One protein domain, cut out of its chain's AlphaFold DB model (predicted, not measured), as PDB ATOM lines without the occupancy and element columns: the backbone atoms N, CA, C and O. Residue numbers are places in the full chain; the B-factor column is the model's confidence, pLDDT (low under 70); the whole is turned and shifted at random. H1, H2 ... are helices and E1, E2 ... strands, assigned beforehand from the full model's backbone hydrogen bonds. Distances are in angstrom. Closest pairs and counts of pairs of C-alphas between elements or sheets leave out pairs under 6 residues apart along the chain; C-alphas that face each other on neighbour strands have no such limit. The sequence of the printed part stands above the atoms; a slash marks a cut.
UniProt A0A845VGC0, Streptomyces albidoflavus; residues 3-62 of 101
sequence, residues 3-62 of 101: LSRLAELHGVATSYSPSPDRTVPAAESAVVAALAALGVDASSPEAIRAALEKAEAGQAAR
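AT A GLANCE: This is residues 3 to 62 of the 101 residues of a protein of Streptomyces albidoflavus (UniProt A0A845VGC0). Picture a loose cluster of three helices with a two-stranded hairpin at one end: the short helix H1 lies near the middle, the long helix H3 runs beside it, and H2 comes near H1 but stays apart from H3. The E1-E2 hairpin makes one end of the long axis, and at the other end residues 57 to 62, of which 57 to 60 belong to H3, stick out. The printed part has 60 residues, with three named helices and two named strands in the order H1, E1, E2, H2, H3; the sheet, E1 - E2, is antiparallel, and the class is mixed, helices and strands. The whole is only just loose, close to compact, with a radius of gyration of the C-alphas of 12.8 A, and elongated, spanning 41 by 24 by 16 A.

HOW THE PARTS SIT: Start with H1, residues 3 to 9, whose centre is the nearest to the mean of the C-alphas, at 3.9 A. It touches H3, residues 45 to 60, which meets it with residues 48 to 55 alone; look at the closest C-alphas, those of Leu 6 and Leu 52, 6.1 A apart. These two helices run the same way at a shallow tilt of 17 degrees. H1 is close to but not clearly touching H2, residues 28 to 37: the closest C-alphas, those of Ala 7 and Leu 35, are 6.9 A apart. H1 and H2 run the same way at a steep tilt of 39 degrees. H2 and H3 are apart. Farther out, E1, residues 15 to 19, and E2, residues 22 to 25, form a hairpin of antiparallel strands, with 150 degrees between their directions. Look there for N 16 and O 24, 2.9 A apart, and N 24 and O 16, 2.8 A apart, both within hydrogen-bond range. E1 is apart from H2 and H3, and E2 from H1 and H3. In H1, H2 and H3 every O i to N i+4 pair is within hydrogen-bond range.

IN THESE COORDINATES: Find C-alpha 3 at (140.039, 184.944, 159.228); from there H1 runs 10.0 A to Leu 9. E1 begins at C-alpha 15, (149.450, 176.425, 159.143), and runs 12.4 A to Ser 19; E2 then covers 10.2 A from Arg 22 to Pro 25. H2 measures 14.3 A from Glu 28 to Ala 37. H3 runs 22.7 A from Pro 45 to C-alpha 60 at (144.434, 201.345, 170.823).

THE WHOLE: The two C-alphas farthest apart are those of Pro 20 and Ala 61, 41.1 A. The printed part has no cut. The links H1 to E1, E1 to E2 and E2 to H2 are tight, H2 to H3 is short, and no link is long. The mean pLDDT of the printed part is 95.1, and no printed residue is under 70.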
ATOM      1  N   LEU A   3     139.811 185.956 158.190       93.50
ATOM      2  CA  LEU A   3     140.039 184.944 159.228       93.50
ATOM      3  C   LEU A   3     141.527 184.793 159.587       93.50
ATOM      4  O   LEU A   3     141.862 184.705 160.761       93.50
ATOM      5  N   SER A   4     142.428 184.817 158.597       93.69
ATOM      6  CA  SER A   4     143.877 184.720 158.828       93.69
ATOM      7  C   SER A   4     144.407 185.904 159.634       93.69
ATOM      8  O   SER A   4     145.216 185.713 160.532       93.69
ATOM      9  N   ARG A   5     143.911 187.116 159.349       94.38
ATOM     10  CA  ARG A   5     144.268 188.325 160.107       94.38
ATOM     11  C   ARG A   5     143.764 188.247 161.548       94.38
ATOM     12  O   ARG A   5     144.490 188.604 162.468       94.38
ATOM     13  N   LEU A   6     142.532 187.773 161.749       95.81
ATOM     14  CA  LEU A   6     141.978 187.594 163.093       95.81
ATOM     15  C   LEU A   6     142.758 186.538 163.889       95.81
ATOM     16  O   LEU A   6     143.026 186.742 165.071       95.81
ATOM     17  N   ALA A   7     143.140 185.440 163.232       96.06
ATOM     18  CA  ALA A   7     143.963 184.385 163.807       96.06
ATOM     19  C   ALA A   7     145.338 184.915 164.242       96.06
ATOM     20  O   ALA A   7     145.721 184.730 165.395       96.06
ATOM     21  N   GLU A   8     146.026 185.656 163.371       94.62
ATOM     22  CA  GLU A   8     147.321 186.281 163.667       94.62
ATOM     23  C   GLU A   8     147.256 187.208 164.888       94.62
ATOM     24  O   GLU A   8     148.081 187.095 165.792       94.62
ATOM     25  N   LEU A   9     146.222 188.052 164.973       94.06
ATOM     26  CA  LEU A   9     146.033 188.985 166.091       94.06
ATOM     27  C   LEU A   9     145.881 188.280 167.450       94.06
ATOM     28  O   LEU A   9     146.222 188.851 168.485       94.06
ATOM     29  N   HIS A  10     145.390 187.041 167.447       94.06
ATOM     30  CA  HIS A  10     145.193 186.226 168.648       94.06
ATOM     31  C   HIS A  10     146.259 185.132 168.814       94.06
ATOM     32  O   HIS A  10     146.124 184.276 169.687       94.06
ATOM     33  N   GLY A  11     147.319 185.140 167.997       95.25
ATOM     34  CA  GLY A  11     148.404 184.158 168.072       95.25
ATOM     35  C   GLY A  11     148.018 182.747 167.611       95.25
ATOM     36  O   GLY A  11     148.681 181.776 167.976       95.25
ATOM     37  N   VAL A  12     146.955 182.610 166.817       97.19
ATOM     38  CA  VAL A  12     146.512 181.335 166.241       97.19
ATOM     39  C   VAL A  12     147.188 181.131 164.886       97.19
ATOM     40  O   VAL A  12     146.965 181.884 163.938       97.19
ATOM     41  N   ALA A  13     148.002 180.083 164.772       95.94
ATOM     42  CA  ALA A  13     148.652 179.731 163.514       95.94
ATOM     43  C   ALA A  13     147.648 179.140 162.505       95.94
ATOM     44  O   ALA A  13     146.871 178.244 162.832       95.94
ATOM     45  N   THR A  14     147.696 179.596 161.248       96.88
ATOM     46  CA  THR A  14     146.851 179.078 160.152       96.88
ATOM     47  C   THR A  14     147.525 177.983 159.322       96.88
ATOM     48  O   THR A  14     146.990 177.542 158.305       96.88
ATOM     49  N   SER A  15     148.714 177.546 159.725       96.19
ATOM     50  CA  SER A  15     149.450 176.425 159.143       96.19
ATOM     51  C   SER A  15     150.373 175.809 160.191       96.19
ATOM     52  O   SER A  15     150.680 176.429 161.209       96.19
ATOM     53  N   TYR A  16     150.798 174.572 159.962       94.31
ATOM     54  CA  TYR A  16     151.709 173.862 160.854       94.31
ATOM     55  C   TYR A  16     152.622 172.920 160.071       94.31
ATOM     56  O   TYR A  16     152.334 172.562 158.926       94.31
ATOM     57  N   SER A  17     153.731 172.523 160.696       96.81
ATOM     58  CA  SER A  17     154.741 171.653 160.093       96.81
ATOM     59  C   SER A  17     154.790 170.300 160.813       96.81
ATOM     60  O   SER A  17     155.459 170.180 161.839       96.81
ATOM     61  N   PRO A  18     154.031 169.283 160.360       95.38
ATOM     62  CA  PRO A  18     153.994 167.970 161.015       95.38
ATOM     63  C   PRO A  18     155.275 167.146 160.833       95.38
ATOM     64  O   PRO A  18     155.475 166.166 161.545       95.38
ATOM     65  N   SER A  19     156.118 167.500 159.865       94.75
ATOM     66  CA  SER A  19     157.417 166.872 159.617       94.75
ATOM     67  C   SER A  19     158.369 167.896 158.997       94.75
ATOM     68  O   SER A  19     157.885 168.860 158.396       94.75
ATOM     69  N   PRO A  20     159.699 167.693 159.081       96.38
ATOM     70  CA  PRO A  20     160.660 168.534 158.372       96.38
ATOM     71  C   PRO A  20     160.260 168.734 156.905       96.38
ATOM     72  O   PRO A  20     159.725 167.819 156.274       96.38
ATOM     73  N   ASP A  21     160.458 169.954 156.410       94.88
ATOM     74  CA  ASP A  21     160.176 170.381 155.033       94.88
ATOM     75  C   ASP A  21     158.717 170.240 154.556       94.88
ATOM     76  O   ASP A  21     158.426 170.413 153.372       94.88
ATOM     77  N   ARG A  22     157.758 169.987 155.460       96.88
ATOM     78  CA  ARG A  22     156.335 169.874 155.118       96.88
ATOM     79  C   ARG A  22     155.497 170.851 155.921       96.88
ATOM     80  O   ARG A  22     155.254 170.624 157.092       96.88
ATOM     81  N   THR A  23     154.950 171.868 155.260       96.69
ATOM     82  CA  THR A  23     153.974 172.795 155.860       96.69
ATOM     83  C   THR A  23     152.578 172.523 155.309       96.69
ATOM     84  O   THR A  23     152.398 172.392 154.100       96.69
ATOM     85  N   VAL A  24     151.587 172.431 156.192       97.50
ATOM     86  CA  VAL A  24     150.190 172.123 155.858       97.50
ATOM     87  C   VAL A  24     149.292 173.259 156.355       97.50
ATOM     88  O   VAL A  24     149.461 173.690 157.499       97.50
ATOM     89  N   PRO A  25     148.344 173.766 155.542       96.94
ATOM     90  CA  PRO A  25     147.356 174.726 156.019       96.94
ATOM     91  C   PRO A  25     146.430 174.073 157.051       96.94
ATOM     92  O   PRO A  25     146.011 172.925 156.892       96.94
ATOM     93  N   ALA A  26     146.090 174.808 158.105       96.38
ATOM     94  CA  ALA A  26     145.046 174.388 159.027       96.38
ATOM     95  C   ALA A  26     143.674 174.491 158.338       96.38
ATOM     96  O   ALA A  26     143.437 175.403 157.543       96.38
ATOM     97  N   ALA A  27     142.759 173.573 158.652       96.62
ATOM     98  CA  ALA A  27     141.374 173.691 158.207       96.62
ATOM     99  C   ALA A  27     140.732 174.949 158.815       96.62
ATOM    100  O   ALA A  27     140.947 175.238 159.994       96.62
ATOM    101  N   GLU A  28     139.903 175.668 158.053       95.50
ATOM    102  CA  GLU A  28     139.233 176.882 158.549       95.50
ATOM    103  C   GLU A  28     138.414 176.608 159.818       95.50
ATOM    104  O   GLU A  28     138.472 177.382 160.768       95.50
ATOM    105  N   SER A  29     137.736 175.458 159.883       96.44
ATOM    106  CA  SER A  29     136.989 175.024 161.068       96.44
ATOM    107  C   SER A  29     137.871 174.848 162.306       96.44
ATOM    108  O   SER A  29     137.437 175.168 163.409       96.44
ATOM    109  N   ALA A  30     139.115 174.387 162.142       96.75
ATOM    110  CA  ALA A  30     140.067 174.265 163.242       96.75
ATOM    111  C   ALA A  30     140.530 175.643 163.739       96.75
ATOM    112  O   ALA A  30     140.629 175.855 164.945       96.75
ATOM    113  N   VAL A  31     140.752 176.595 162.824       97.38
ATOM    114  CA  VAL A  31     141.091 177.985 163.173       97.38
ATOM    115  C   VAL A  31     139.932 178.654 163.917       97.38
ATOM    116  O   VAL A  31     140.149 179.264 164.962       97.38
ATOM    117  N   VAL A  32     138.697 178.492 163.430       97.56
ATOM    118  CA  VAL A  32     137.489 179.010 164.095       97.56
ATOM    119  C   VAL A  32     137.314 178.390 165.484       97.56
ATOM    120  O   VAL A  32     137.049 179.113 166.439       97.56
ATOM    121  N   ALA A  33     137.520 177.077 165.632       97.94
ATOM    122  CA  ALA A  33     137.431 176.409 166.931       97.94
ATOM    123  C   ALA A  33     138.503 176.896 167.922       97.94
ATOM    124  O   ALA A  33     138.199 177.120 169.094       97.94
ATOM    125  N   ALA A  34     139.740 177.104 167.463       97.81
ATOM    126  CA  ALA A  34     140.811 177.654 168.292       97.81
ATOM    127  C   ALA A  34     140.506 179.092 168.746       97.81
ATOM    128  O   ALA A  34     140.668 179.412 169.921       97.81
ATOM    129  N   LEU A  35     140.003 179.940 167.844       97.62
ATOM    130  CA  LEU A  35     139.551 181.295 168.180       97.62
ATOM    131  C   LEU A  35     138.403 181.275 169.199       97.62
ATOM    132  O   LEU A  35     138.453 182.005 170.189       97.62
ATOM    133  N   ALA A  36     137.426 180.384 169.026       97.56
ATOM    134  CA  ALA A  36     136.327 180.223 169.974       97.56
ATOM    135  C   ALA A  36     136.822 179.798 171.368       97.56
ATOM    136  O   ALA A  36     136.337 180.311 172.375       97.56
ATOM    137  N   ALA A  37     137.834 178.926 171.442       97.88
ATOM    138  CA  ALA A  37     138.469 178.539 172.704       97.88
ATOM    139  C   ALA A  37     139.196 179.709 173.399       97.88
ATOM    140  O   ALA A  37     139.279 179.736 174.625       97.88
ATOM    141  N   LEU A  38     139.669 180.700 172.633       96.06
ATOM    142  CA  LEU A  38     140.212 181.968 173.143       96.06
ATOM    143  C   LEU A  38     139.118 183.009 173.464       96.06
ATOM    144  O   LEU A  38     139.435 184.135 173.845       96.06
ATOM    145  N   GLY A  39     137.837 182.653 173.321       96.38
ATOM    146  CA  GLY A  39     136.699 183.541 173.566       96.38
ATOM    147  C   GLY A  39     136.410 184.526 172.428       96.38
ATOM    148  O   GLY A  39     135.772 185.555 172.658       96.38
ATOM    149  N   VAL A  40     136.885 184.237 171.214       97.06
ATOM    150  CA  VAL A  40     136.709 185.072 170.019       97.06
ATOM    151  C   VAL A  40     135.691 184.429 169.081       97.06
ATOM    152  O   VAL A  40     135.877 183.300 168.634       97.06
ATOM    153  N   ASP A  41     134.628 185.158 168.744       96.38
ATOM    154  CA  ASP A  41     133.640 184.696 167.767       96.38
ATOM    155  C   ASP A  41     134.133 184.930 166.331       96.38
ATOM    156  O   ASP A  41     134.366 186.063 165.907       96.38
ATOM    157  N   ALA A  42     134.288 183.837 165.586       96.50
ATOM    158  CA  ALA A  42     134.652 183.824 164.172       96.50
ATOM    159  C   ALA A  42     133.671 182.976 163.339       96.50
ATOM    160  O   ALA A  42     134.034 182.462 162.281       96.50
ATOM    161  N   SER A  43     132.440 182.788 163.832       94.69
ATOM    162  CA  SER A  43     131.435 181.898 163.233       94.69
ATOM    163  C   SER A  43     130.814 182.424 161.932       94.69
ATOM    164  O   SER A  43     130.274 181.640 161.152       94.69
ATOM    165  N   SER A  44     130.921 183.730 161.661       95.38
ATOM    166  CA  SER A  44     130.473 184.361 160.415       95.38
ATOM    167  C   SER A  44     131.420 185.483 159.958       95.38
ATOM    168  O   SER A  44     132.214 185.995 160.756       95.38
ATOM    169  N   PRO A  45     131.340 185.927 158.689       94.50
ATOM    170  CA  PRO A  45     132.096 187.086 158.207       94.50
ATOM    171  C   PRO A  45     131.841 188.375 159.006       94.50
ATOM    172  O   PRO A  45     132.761 189.170 159.208       94.50
ATOM    173  N   GLU A  46     130.609 188.590 159.467       96.12
ATOM    174  CA  GLU A  46     130.221 189.727 160.306       96.12
ATOM    175  C   GLU A  46     130.850 189.621 161.697       96.12
ATOM    176  O   GLU A  46     131.408 190.607 162.180       96.12
ATOM    177  N   ALA A  47     130.830 188.426 162.302       96.62
ATOM    178  CA  ALA A  47     131.474 188.165 163.587       96.62
ATOM    179  C   ALA A  47     132.989 188.407 163.517       96.62
ATOM    180  O   ALA A  47     133.540 189.100 164.368       96.62
ATOM    181  N   ILE A  48     133.648 187.947 162.445       96.50
ATOM    182  CA  ILE A  48     135.081 188.191 162.211       96.50
ATOM    183  C   ILE A  48     135.377 189.694 162.139       96.50
ATOM    184  O   ILE A  48     136.351 190.158 162.732       96.50
ATOM    185  N   ARG A  49     134.547 190.468 161.426       95.62
ATOM    186  CA  ARG A  49     134.726 191.924 161.311       95.62
ATOM    187  C   ARG A  49     134.563 192.616 162.663       95.62
ATOM    188  O   ARG A  49     135.431 193.394 163.045       95.62
ATOM    189  N   ALA A  50     133.511 192.278 163.405       96.38
ATOM    190  CA  ALA A  50     133.271 192.825 164.737       96.38
ATOM    191  C   ALA A  50     134.390 192.451 165.729       96.38
ATOM    192  O   ALA A  50     134.815 193.280 166.534       96.38
ATOM    193  N   ALA A  51     134.905 191.220 165.657       95.69
ATOM    194  CA  ALA A  51     136.020 190.760 166.478       95.69
ATOM    195  C   ALA A  51     137.318 191.524 166.172       95.69
ATOM    196  O   ALA A  51     138.027 191.909 167.103       95.69
ATOM    197  N   LEU A  52     137.605 191.793 164.892       95.38
ATOM    198  CA  LEU A  52     138.743 192.617 164.476       95.38
ATOM    199  C   LEU A  52     138.625 194.047 165.015       95.38
ATOM    200  O   LEU A  52     139.547 194.519 165.675       95.38
ATOM    201  N   GLU A  53     137.483 194.706 164.805       95.19
ATOM    202  CA  GLU A  53     137.246 196.074 165.291       95.19
ATOM    203  C   GLU A  53     137.389 196.165 166.816       95.19
ATOM    204  O   GLU A  53     138.055 197.061 167.337       95.19
ATOM    205  N   LYS A  54     136.823 195.196 167.548       94.12
ATOM    206  CA  LYS A  54     136.933 195.122 169.009       94.12
ATOM    207  C   LYS A  54     138.381 194.948 169.470       94.12
ATOM    208  O   LYS A  54     138.794 195.598 170.432       94.12
ATOM    209  N   ALA A  55     139.138 194.061 168.830       90.56
ATOM    210  CA  ALA A  55     140.520 193.788 169.206       90.56
ATOM    211  C   ALA A  55     141.437 194.988 168.907       90.56
ATOM    212  O   ALA A  55     142.237 195.373 169.762       90.56
ATOM    213  N   GLU A  56     141.261 195.644 167.757       90.75
ATOM    214  CA  GLU A  56     141.998 196.859 167.387       90.75
ATOM    215  C   GLU A  56     141.676 198.030 168.326       90.75
ATOM    216  O   GLU A  56     142.593 198.673 168.843       90.75
ATOM    217  N   ALA A  57     140.396 198.257 168.637       92.06
ATOM    218  CA  ALA A  57     139.981 199.269 169.607       92.06
ATOM    219  C   ALA A  57     140.544 198.985 171.010       92.06
ATOM    220  O   ALA A  57     141.039 199.890 171.686       92.06
ATOM    221  N   GLY A  58     140.522 197.720 171.442       88.50
ATOM    222  CA  GLY A  58     141.089 197.296 172.719       88.50
ATOM    223  C   GLY A  58     142.604 197.490 172.800       88.50
ATOM    224  O   GLY A  58     143.115 197.810 173.872       88.50
ATOM    225  N   GLN A  59     143.328 197.324 171.691       86.50
ATOM    226  CA  GLN A  59     144.764 197.591 171.627       86.50
ATOM    227  C   GLN A  59     145.055 199.097 171.632       86.50
ATOM    228  O   GLN A  59     145.929 199.540 172.372       86.50
ATOM    229  N   ALA A  60     144.289 199.890 170.878       87.38
ATOM    230  CA  ALA A  60     144.434 201.345 170.823       87.38
ATOM    231  C   ALA A  60     144.110 202.036 172.159       87.38
ATOM    232  O   ALA A  60     144.703 203.061 172.489       87.38
ATOM    233  N   ALA A  61     143.194 201.471 172.950       91.88
ATOM    234  CA  ALA A  61     142.828 202.003 174.260       91.88
ATOM    235  C   ALA A  61     143.876 201.731 175.359       91.88
ATOM    236  O   ALA A  61     143.797 202.315 176.444       91.88
ATOM    237  N   ARG A  62     144.850 200.837 175.131       88.69
ATOM    238  CA  ARG A  62     145.858 200.481 176.139       88.69
ATOM    239  C   ARG A  62     146.992 201.498 176.153       88.69
ATOM    240  O   ARG A  62     147.758 201.607 175.205       88.69
TER     241      ARG A  62